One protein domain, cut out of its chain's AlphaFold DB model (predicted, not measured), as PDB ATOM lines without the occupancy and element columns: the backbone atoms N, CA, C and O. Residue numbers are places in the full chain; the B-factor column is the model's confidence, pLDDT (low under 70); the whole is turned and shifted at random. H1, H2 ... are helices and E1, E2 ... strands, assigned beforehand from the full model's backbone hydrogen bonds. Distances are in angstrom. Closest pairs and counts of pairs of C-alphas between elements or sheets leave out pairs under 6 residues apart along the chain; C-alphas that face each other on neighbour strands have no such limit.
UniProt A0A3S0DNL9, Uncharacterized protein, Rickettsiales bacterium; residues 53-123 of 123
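AT A GLANCE: This is residues 53 to 123 of the 123 residues of an uncharacterized protein of Rickettsiales bacterium (UniProt A0A3S0DNL9). The model is a wide, open V: one arm is a small antiparallel sheet, E1, E2 and E3, with both faces bare and H1 beyond the end of E2, and the other arm is a free tail that holds H2. In the first arm the chain runs out through E2 and H1 and comes back through residues 80 to 91 to E3; in the second, residues 105 to 123 stick out from the body. The printed part has 71 residues with three named strands and two named helices, in the order E1, E2, H1, E3, H2, and the sheet's order is E1, E2, E3. The class is mixed, helices and strands, with under half of the residues, 35 of the 71, in named elements. The whole is extended, with a radius of gyration of the C-alphas of 21.0 A, and it is flat, spanning 52 by 42 by 16 A.

HOW THE PARTS SIT: E1, residues 55 to 57, and E2, residues 61 to 67, form a hairpin with a tight link. They are antiparallel at 160 degrees; C-alphas 56 and 62 face each other at 4.3 A, and N 57 and O 61 are within hydrogen-bond range at 2.8 A. A tight link leads from E2 to H1, residues 71 to 79. H1 is not on the sheet, with 0 pairs of C-alphas within 10 A, and it is apart from E1. E3, residues 92 to 98, is antiparallel to E2 at 155 degrees; C-alphas 61 and 98 face each other at 4.3 A. Across this pair N 62 and O 97 are 2.8 A apart and N 95 and O 64 are 2.8 A apart, both within hydrogen-bond range. E1 and E3 are the edge strands and E2 is the inner strand. H2, residues 112 to 120, is not on the sheet, with 0 pairs of C-alphas within 10 A, and it is apart from H1. In H2 every O i to N i+4 pair is within hydrogen-bond range; in H1 4 of 5 are.

IN THESE COORDINATES: E1 begins at C-alpha 55, (122.775, 165.489, 2.511), and is 6.6 A long from first to last C-alpha. E2 is 19.2 A long. H1 is 12.7 A long and ends at C-alpha 79, (87.333, 178.288, 1.025). E3 is 19.1 A long. H2 is 12.2 A long and ends at C-alpha 120, (91.243, 146.791, 29.852).

THE WHOLE: The C-alphas of Tyr 53 and Glu 123, the two farthest apart, are 55.4 A from each other. The printed part has no cut, and Glu 123 is the chain's last residue. The links from H1 to E3, 12 residues, and from E3 to H2, 13 residues, are long. Residues 105 to 123, of which 112 to 120 belong to H2, stand free. The mean pLDDT of the printed part is 73.4; residues 83, 85, 90 and 104 to 123 are under 70.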
ATOM      1  N   TYR A  53     122.610 172.405   0.934       93.81
ATOM      2  CA  TYR A  53     123.016 171.128   0.355       93.81
ATOM      3  C   TYR A  53     121.952 170.046   0.560       93.81
ATOM      4  O   TYR A  53     121.219 170.019   1.551       93.81
ATOM      5  N   THR A  54     121.915 169.095  -0.374       94.00
ATOM      6  CA  THR A  54     121.266 167.800  -0.148       94.00
ATOM      7  C   THR A  54     122.264 166.883   0.546       94.00
ATOM      8  O   THR A  54     123.327 166.600  -0.001       94.00
ATOM      9  N   VAL A  55     121.926 166.405   1.741       94.69
ATOM     10  CA  VAL A  55     122.775 165.489   2.511       94.69
ATOM     11  C   VAL A  55     122.349 164.060   2.210       94.69
ATOM     12  O   VAL A  55     121.224 163.669   2.517       94.69
ATOM     13  N   VAL A  56     123.239 163.273   1.607       92.88
ATOM     14  CA  VAL A  56     122.969 161.882   1.222       92.88
ATOM     15  C   VAL A  56     123.679 160.932   2.180       92.88
ATOM     16  O   VAL A  56     124.904 160.928   2.270       92.88
ATOM     17  N   LEU A  57     122.905 160.091   2.866       88.44
ATOM     18  CA  LEU A  57     123.398 158.981   3.672       88.44
ATOM     19  C   LEU A  57     123.205 157.685   2.882       88.44
ATOM     20  O   LEU A  57     122.081 157.218   2.674       88.44
ATOM     21  N   LYS A  58     124.316 157.111   2.415       85.94
ATOM     22  CA  LYS A  58     124.324 155.909   1.570       85.94
ATOM     23  C   LYS A  58     123.538 154.771   2.234       85.94
ATOM     24  O   LYS A  58     123.762 154.481   3.404       85.94
ATOM     25  N   HIS A  59     122.646 154.120   1.481       86.44
ATOM     26  CA  HIS A  59     121.787 153.013   1.945       86.44
ATOM     27  C   HIS A  59     120.727 153.382   2.991       86.44
ATOM     28  O   HIS A  59     119.986 152.509   3.438       86.44
ATOM     29  N   PHE A  60     120.615 154.660   3.357       86.38
ATOM     30  CA  PHE A  60     119.631 155.146   4.315       86.38
ATOM     31  C   PHE A  60     118.633 156.087   3.640       86.38
ATOM     32  O   PHE A  60     117.426 155.841   3.626       86.38
ATOM     33  N   GLY A  61     119.131 157.147   3.013       91.19
ATOM     34  CA  GLY A  61     118.300 158.116   2.315       91.19
ATOM     35  C   GLY A  61     118.967 159.474   2.211       91.19
ATOM     36  O   GLY A  61     120.149 159.638   2.505       91.19
ATOM     37  N   SER A  62     118.192 160.468   1.801       93.12
ATOM     38  CA  SER A  62     118.664 161.836   1.633       93.12
ATOM     39  C   SER A  62     117.795 162.828   2.386       93.12
ATOM     40  O   SER A  62     116.565 162.726   2.373       93.12
ATOM     41  N   PHE A  63     118.441 163.831   2.966       92.75
ATOM     42  CA  PHE A  63     117.802 164.979   3.587       92.75
ATOM     43  C   PHE A  63     117.991 166.218   2.719       92.75
ATOM     44  O   PHE A  63     119.084 166.491   2.227       92.75
ATOM     45  N   VAL A  64     116.915 166.978   2.542       92.31
ATOM     46  CA  VAL A  64     116.928 168.230   1.785       92.31
ATOM     47  C   VAL A  64     116.012 169.253   2.444       92.31
ATOM     48  O   VAL A  64     114.905 168.931   2.890       92.31
ATOM     49  N   ALA A  65     116.462 170.504   2.501       89.06
ATOM     50  CA  ALA A  65     115.624 171.629   2.883       89.06
ATOM     51  C   ALA A  65     114.763 172.040   1.678       89.06
ATOM     52  O   ALA A  65     115.280 172.480   0.654       89.06
ATOM     53  N   THR A  66     113.441 171.896   1.778       85.12
ATOM     54  CA  THR A  66     112.507 172.333   0.729       85.12
ATOM     55  C   THR A  66     111.737 173.557   1.182       85.12
ATOM     56  O   THR A  66     111.306 173.636   2.330       85.12
ATOM     57  N   GLN A  67     111.522 174.513   0.280       82.38
ATOM     58  CA  GLN A  67     110.716 175.687   0.594       82.38
ATOM     59  C   GLN A  67     109.275 175.267   0.934       82.38
ATOM     60  O   GLN A  67     108.589 174.590   0.157       82.38
ATOM     61  N   ALA A  68     108.806 175.678   2.105       77.25
ATOM     62  CA  ALA A  68     107.470 175.416   2.604       77.25
ATOM     63  C   ALA A  68     106.483 176.424   2.003       77.25
ATOM     64  O   ALA A  68     106.169 177.453   2.589       77.25
ATOM     65  N   ARG A  69     105.962 176.108   0.815       76.12
ATOM     66  CA  ARG A  69     104.978 176.966   0.142       76.12
ATOM     67  C   ARG A  69     103.622 176.927   0.850       76.12
ATOM     68  O   ARG A  69     102.984 175.875   0.925       76.12
ATOM     69  N   VAL A  70     103.110 178.091   1.251       78.94
ATOM     70  CA  VAL A  70     101.808 178.239   1.946       78.94
ATOM     71  C   VAL A  70     100.595 178.279   1.004       78.94
ATOM     72  O   VAL A  70      99.450 178.317   1.449       78.94
ATOM     73  N   LYS A  71     100.815 178.181  -0.318       78.75
ATOM     74  CA  LYS A  71      99.777 178.289  -1.365       78.75
ATOM     75  C   LYS A  71      98.576 177.358  -1.152       78.75
ATOM     76  O   LYS A  71      97.443 177.755  -1.405       78.75
ATOM     77  N   LYS A  72      98.801 176.114  -0.710       77.38
ATOM     78  CA  LYS A  72      97.702 175.169  -0.433       77.38
ATOM     79  C   LYS A  72      96.885 175.582   0.792       77.38
ATOM     80  O   LYS A  72      95.674 175.399   0.778       77.38
ATOM     81  N   LEU A  73      97.535 176.140   1.811       76.31
ATOM     82  CA  LEU A  73      96.906 176.540   3.065       76.31
ATOM     83  C   LEU A  73      96.068 177.813   2.874       76.31
ATOM     84  O   LEU A  73      94.916 177.839   3.292       76.31
ATOM     85  N   ASN A  74      96.583 178.797   2.128       81.75
ATOM     86  CA  ASN A  74      95.819 179.991   1.745       81.75
ATOM     87  C   ASN A  74      94.544 179.617   0.967       81.75
ATOM     88  O   ASN A  74      93.459 180.031   1.350       81.75
ATOM     89  N   LYS A  75      94.628 178.685   0.002       82.81
ATOM     90  CA  LYS A  75      93.442 178.152  -0.703       82.81
ATOM     91  C   LYS A  75      92.418 177.449   0.200       82.81
ATOM     92  O   LYS A  75      91.275 177.246  -0.212       82.81
ATOM     93  N   VAL A  76      92.829 176.938   1.361       81.88
ATOM     94  CA  VAL A  76      91.904 176.352   2.344       81.88
ATOM     95  C   VAL A  76      91.251 177.463   3.158       81.88
ATOM     96  O   VAL A  76      90.035 177.430   3.308       81.88
ATOM     97  N   TYR A  77      92.023 178.458   3.611       81.44
ATOM     98  CA  TYR A  77      91.504 179.633   4.317       81.44
ATOM     99  C   TYR A  77      90.478 180.414   3.485       81.44
ATOM    100  O   TYR A  77      89.399 180.711   4.001       81.44
ATOM    101  N   ASP A  78      90.749 180.610   2.192       82.19
ATOM    102  CA  ASP A  78      89.818 181.243   1.250       82.19
ATOM    103  C   ASP A  78      88.484 180.481   1.175       82.19
ATOM    104  O   ASP A  78      87.410 181.077   1.233       82.19
ATOM    105  N   ARG A  79      88.533 179.141   1.112       83.94
ATOM    106  CA  ARG A  79      87.333 178.288   1.025       83.94
ATOM    107  C   ARG A  79      86.475 178.295   2.288       83.94
ATOM    108  O   ARG A  79      85.270 178.103   2.182       83.94
ATOM    109  N   ILE A  80      87.069 178.504   3.462       89.06
ATOM    110  CA  ILE A  80      86.337 178.594   4.739       89.06
ATOM    111  C   ILE A  80      85.964 180.039   5.105       89.06
ATOM    112  O   ILE A  80      85.620 180.306   6.256       89.06
ATOM    113  N   GLY A  81      86.075 180.982   4.160       81.31
ATOM    114  CA  GLY A  81      85.709 182.388   4.355       81.31
ATOM    115  C   GLY A  81      86.631 183.158   5.304       81.31
ATOM    116  O   GLY A  81      86.295 184.259   5.735       81.31
ATOM    117  N   LYS A  82      87.797 182.606   5.655       77.56
ATOM    118  CA  LYS A  82      88.785 183.292   6.493       77.56
ATOM    119  C   LYS A  82      89.750 184.057   5.592       77.56
ATOM    120  O   LYS A  82      90.623 183.452   4.986       77.56
ATOM    121  N   GLN A  83      89.674 185.389   5.585       64.94
ATOM    122  CA  GLN A  83      90.598 186.278   4.853       64.94
ATOM    123  C   GLN A  83      92.006 186.369   5.482       64.94
ATOM    124  O   GLN A  83      92.643 187.421   5.487       64.94
ATOM    125  N   LYS A  84      92.514 185.280   6.067       71.62
ATOM    126  CA  LYS A  84      93.857 185.261   6.649       71.62
ATOM    127  C   LYS A  84      94.844 184.771   5.597       71.62
ATOM    128  O   LYS A  84      95.091 183.573   5.486       71.62
ATOM    129  N   THR A  85      95.420 185.702   4.844       68.00
ATOM    130  CA  THR A  85      96.513 185.391   3.920       68.00
ATOM    131  C   THR A  85      97.781 185.159   4.725       68.00
ATOM    132  O   THR A  85      98.352 186.091   5.294       68.00
ATOM    133  N   ILE A  86      98.235 183.909   4.799       77.50
ATOM    134  CA  ILE A  86      99.546 183.608   5.361       77.50
ATOM    135  C   ILE A  86     100.572 184.029   4.318       77.50
ATOM    136  O   ILE A  86     100.549 183.548   3.182       77.50
ATOM    137  N   GLN A  87     101.443 184.959   4.696       71.12
ATOM    138  CA  GLN A  87     102.562 185.349   3.852       71.12
ATOM    139  C   GLN A  87     103.558 184.193   3.766       71.12
ATOM    140  O   GLN A  87     103.866 183.544   4.766       71.12
ATOM    141  N   ASP A  88     104.048 183.928   2.558       72.19
ATOM    142  CA  ASP A  88     105.172 183.019   2.367       72.19
ATOM    143  C   ASP A  88     106.441 183.765   2.783       72.19
ATOM    144  O   ASP A  88     107.002 184.540   2.015       72.19
ATOM    145  N   THR A  89     106.862 183.590   4.031       71.44
ATOM    146  CA  THR A  89     108.070 184.238   4.561       71.44
ATOM    147  C   THR A  89     109.346 183.478   4.185       71.44
ATOM    148  O   THR A  89     110.392 183.707   4.787       71.44
ATOM    149  N   GLY A  90     109.285 182.545   3.226       68.62
ATOM    150  CA  GLY A  90     110.454 181.784   2.789       68.62
ATOM    151  C   GLY A  90     110.899 180.714   3.785       68.62
ATOM    152  O   GLY A  90     112.080 180.386   3.843       68.62
ATOM    153  N   PHE A  91     109.974 180.159   4.576       77.06
ATOM    154  CA  PHE A  91     110.300 179.050   5.471       77.06
ATOM    155  C   PHE A  91     110.768 177.826   4.682       77.06
ATOM    156  O   PHE A  91     110.222 177.496   3.629       77.06
ATOM    157  N   TYR A  92     111.736 177.105   5.237       80.94
ATOM    158  CA  TYR A  92     112.168 175.807   4.737       80.94
ATOM    159  C   TYR A  92     111.699 174.714   5.690       80.94
ATOM    160  O   TYR A  92     111.693 174.884   6.908       80.94
ATOM    161  N   ARG A  93     111.306 173.572   5.132       84.81
ATOM    162  CA  ARG A  93     111.040 172.343   5.877       84.81
ATOM    163  C   ARG A  93     112.086 171.300   5.523       84.81
ATOM    164  O   ARG A  93     112.450 171.145   4.357       84.81
ATOM    165  N   MET A  94     112.509 170.532   6.516       86.19
ATOM    166  CA  MET A  94     113.316 169.344   6.273       86.19
ATOM    167  C   MET A  94     112.450 168.275   5.600       86.19
ATOM    168  O   MET A  94     111.322 168.014   6.019       86.19
ATOM    169  N   SER A  95     112.955 167.678   4.530       89.25
ATOM    170  CA  SER A  95     112.326 166.560   3.832       89.25
ATOM    171  C   SER A  95     113.300 165.392   3.782       89.25
ATOM    172  O   SER A  95     114.465 165.576   3.443       89.25
ATOM    173  N   PHE A  96     112.811 164.203   4.124       89.62
ATOM    174  CA  PHE A  96     113.564 162.957   4.049       89.62
ATOM    175  C   PHE A  96     113.027 162.108   2.899       89.62
ATOM    176  O   PHE A  96     111.819 161.886   2.803       89.62
ATOM    177  N   THR A  97     113.929 161.630   2.047       91.38
ATOM    178  CA  THR A  97     113.627 160.634   1.017       91.38
ATOM    179  C   THR A  97     114.377 159.361   1.359       91.38
ATOM    180  O   THR A  97     115.603 159.352   1.412       91.38
ATOM    181  N   LYS A  98     113.623 158.296   1.616       90.25
ATOM    182  CA  LYS A  98     114.152 156.975   1.944       90.25
ATOM    183  C   LYS A  98     114.889 156.367   0.743       90.25
ATOM    184  O   LYS A  98     114.384 156.417  -0.376       90.25
ATOM    185  N   ASP A  99     116.043 155.749   0.990       90.31
ATOM    186  CA  ASP A  99     116.727 154.903   0.006       90.31
ATOM    187  C   ASP A  99     115.934 153.601  -0.204       90.31
ATOM    188  O   ASP A  99     115.395 153.028   0.747       90.31
ATOM    189  N   SER A 100     115.865 153.102  -1.440       84.88
ATOM    190  CA  SER A 100     115.154 151.857  -1.757       84.88
ATOM    191  C   SER A 100     115.711 150.639  -1.012       84.88
ATOM    192  O   SER A 100     114.992 149.664  -0.816       84.88
ATOM    193  N   LYS A 101     116.981 150.688  -0.594       85.81
ATOM    194  CA  LYS A 101     117.658 149.639   0.178       85.81
ATOM    195  C   LYS A 101     117.430 149.746   1.684       85.81
ATOM    196  O   LYS A 101     117.758 148.802   2.395       85.81
ATOM    197  N   LEU A 102     116.881 150.859   2.182       80.56
ATOM    198  CA  LEU A 102     116.572 150.983   3.602       80.56
ATOM    199  C   LEU A 102     115.382 150.074   3.925       80.56
ATOM    200  O   LEU A 102     114.250 150.340   3.525       80.56
ATOM    201  N   ILE A 103     115.613 149.004   4.674       75.81
ATOM    202  CA  ILE A 103     114.538 148.151   5.181       75.81
ATOM    203  C   ILE A 103     114.117 148.731   6.528       75.81
ATOM    204  O   ILE A 103     114.911 148.806   7.460       75.81
ATOM    205  N   CYS A 104     112.875 149.201   6.609       60.59
ATOM    206  CA  CYS A 104     112.277 149.549   7.888       60.59
ATOM    207  C   CYS A 104     111.507 148.308   8.318       60.59
ATOM    208  O   CYS A 104     110.443 148.045   7.758       60.59
ATOM    209  N   GLU A 105     112.057 147.531   9.247       54.44
ATOM    210  CA  GLU A 105     111.229 146.572   9.977       54.44
ATOM    211  C   GLU A 105     110.086 147.359  10.633       54.44
ATOM    212  O   GLU A 105     110.274 148.520  11.024       54.44
ATOM    213  N   GLU A 106     108.880 146.782  10.657       43.78
ATOM    214  CA  GLU A 106     107.708 147.440  11.236       43.78
ATOM    215  C   GLU A 106     108.051 148.024  12.611       43.78
ATOM    216  O   GLU A 106     108.870 147.445  13.338       43.78
ATOM    217  N   PRO A 107     107.472 149.187  12.980       43.97
ATOM    218  CA  PRO A 107     107.763 149.799  14.262       43.97
ATOM    219  C   PRO A 107     107.636 148.733  15.338       43.97
ATOM    220  O   PRO A 107     106.682 147.958  15.324       43.97
ATOM    221  N   PHE A 108     108.598 148.719  16.260       43.97
ATOM    222  CA  PHE A 108     108.538 147.978  17.510       43.97
ATOM    223  C   PHE A 108     107.292 148.476  18.267       43.97
ATOM    224  O   PHE A 108     107.376 149.282  19.196       43.97
ATOM    225  N   VAL A 109     106.096 148.060  17.838       40.91
ATOM    226  CA  VAL A 109     104.867 148.108  18.607       40.91
ATOM    227  C   VAL A 109     105.164 147.107  19.692       40.91
ATOM    228  O   VAL A 109     104.921 145.913  19.561       40.91
ATOM    229  N   SER A 110     105.831 147.600  20.734       42.41
ATOM    230  CA  SER A 110     106.087 146.828  21.926       42.41
ATOM    231  C   SER A 110     104.777 146.139  22.272       42.41
ATOM    232  O   SER A 110     103.731 146.805  22.281       42.41
ATOM    233  N   ASN A 111     104.844 144.851  22.582       46.66
ATOM    234  CA  ASN A 111     103.713 144.074  23.075       46.66
ATOM    235  C   ASN A 111     102.928 144.782  24.201       46.66
ATOM    236  O   ASN A 111     101.778 144.439  24.415       46.66
ATOM    237  N   ARG A 112     103.440 145.878  24.790       50.47
ATOM    238  CA  ARG A 112     102.692 146.831  25.623       50.47
ATOM    239  C   ARG A 112     101.320 147.242  25.084       50.47
ATOM    240  O   ARG A 112     100.450 147.459  25.908       50.47
ATOM    241  N   LYS A 113     101.081 147.376  23.767       48.81
ATOM    242  CA  LYS A 113      99.722 147.715  23.274       48.81
ATOM    243  C   LYS A 113      98.756 146.532  23.429       48.81
ATOM    244  O   LYS A 113      97.608 146.745  23.804       48.81
ATOM    245  N   LYS A 114      99.239 145.301  23.212       50.25
ATOM    246  CA  LYS A 114      98.506 144.066  23.537       50.25
ATOM    247  C   LYS A 114      98.327 143.915  25.050       50.25
ATOM    248  O   LYS A 114      97.222 143.628  25.482       50.25
ATOM    249  N   ASP A 115      99.353 144.207  25.846       53.84
ATOM    250  CA  ASP A 115      99.280 144.113  27.309       53.84
ATOM    251  C   ASP A 115      98.325 145.154  27.919       53.84
ATOM    252  O   ASP A 115      97.624 144.853  28.880       53.84
ATOM    253  N   TYR A 116      98.248 146.366  27.353       52.62
ATOM    254  CA  TYR A 116      97.299 147.400  27.792       52.62
ATOM    255  C   TYR A 116      95.853 147.042  27.429       52.62
ATOM    256  O   TYR A 116      94.954 147.212  28.246       52.62
ATOM    257  N   LEU A 117      95.628 146.514  26.222       53.47
ATOM    258  CA  LEU A 117      94.303 146.058  25.786       53.47
ATOM    259  C   LEU A 117      93.840 144.819  26.568       53.47
ATOM    260  O   LEU A 117      92.670 144.725  26.917       53.47
ATOM    261  N   ASN A 118      94.755 143.912  26.920       53.66
ATOM    262  CA  ASN A 118      94.451 142.753  27.764       53.66
ATOM    263  C   ASN A 118      94.149 143.132  29.222       53.66
ATOM    264  O   ASN A 118      93.431 142.397  29.892       53.66
ATOM    265  N   LYS A 119      94.679 144.257  29.721       54.22
ATOM    266  CA  LYS A 119      94.316 144.789  31.045       54.22
ATOM    267  C   LYS A 119      92.943 145.461  31.055       54.22
ATOM    268  O   LYS A 119      92.233 145.307  32.031       54.22
ATOM    269  N   LEU A 120      92.556 146.137  29.972       50.28
ATOM    270  CA  LEU A 120      91.243 146.791  29.852       50.28
ATOM    271  C   LEU A 120      90.075 145.817  29.628       50.28
ATOM    272  O   LEU A 120      88.935 146.195  29.848       50.28
ATOM    273  N   ASN A 121      90.347 144.591  29.172       49.09
ATOM    274  CA  ASN A 121      89.322 143.565  28.937       49.09
ATOM    275  C   ASN A 121      89.130 142.600  30.124       49.09
ATOM    276  O   ASN A 121      88.303 141.697  30.030       49.09
ATOM    277  N   ASN A 122      89.927 142.744  31.188       47.84
ATOM    278  CA  ASN A 122      89.884 141.906  32.394       47.84
ATOM    279  C   ASN A 122      89.517 142.709  33.664       47.84
ATOM    280  O   ASN A 122      89.684 142.196  34.770       47.84
ATOM    281  N   GLU A 123      89.031 143.943  33.499       40.75
ATOM    282  CA  GLU A 123      88.267 144.715  34.496       40.75
ATOM    283  C   GLU A 123      86.808 144.804  34.035       40.75
ATOM    284  O   GLU A 123      85.916 144.731  34.908       40.75
TER     285      GLU A 123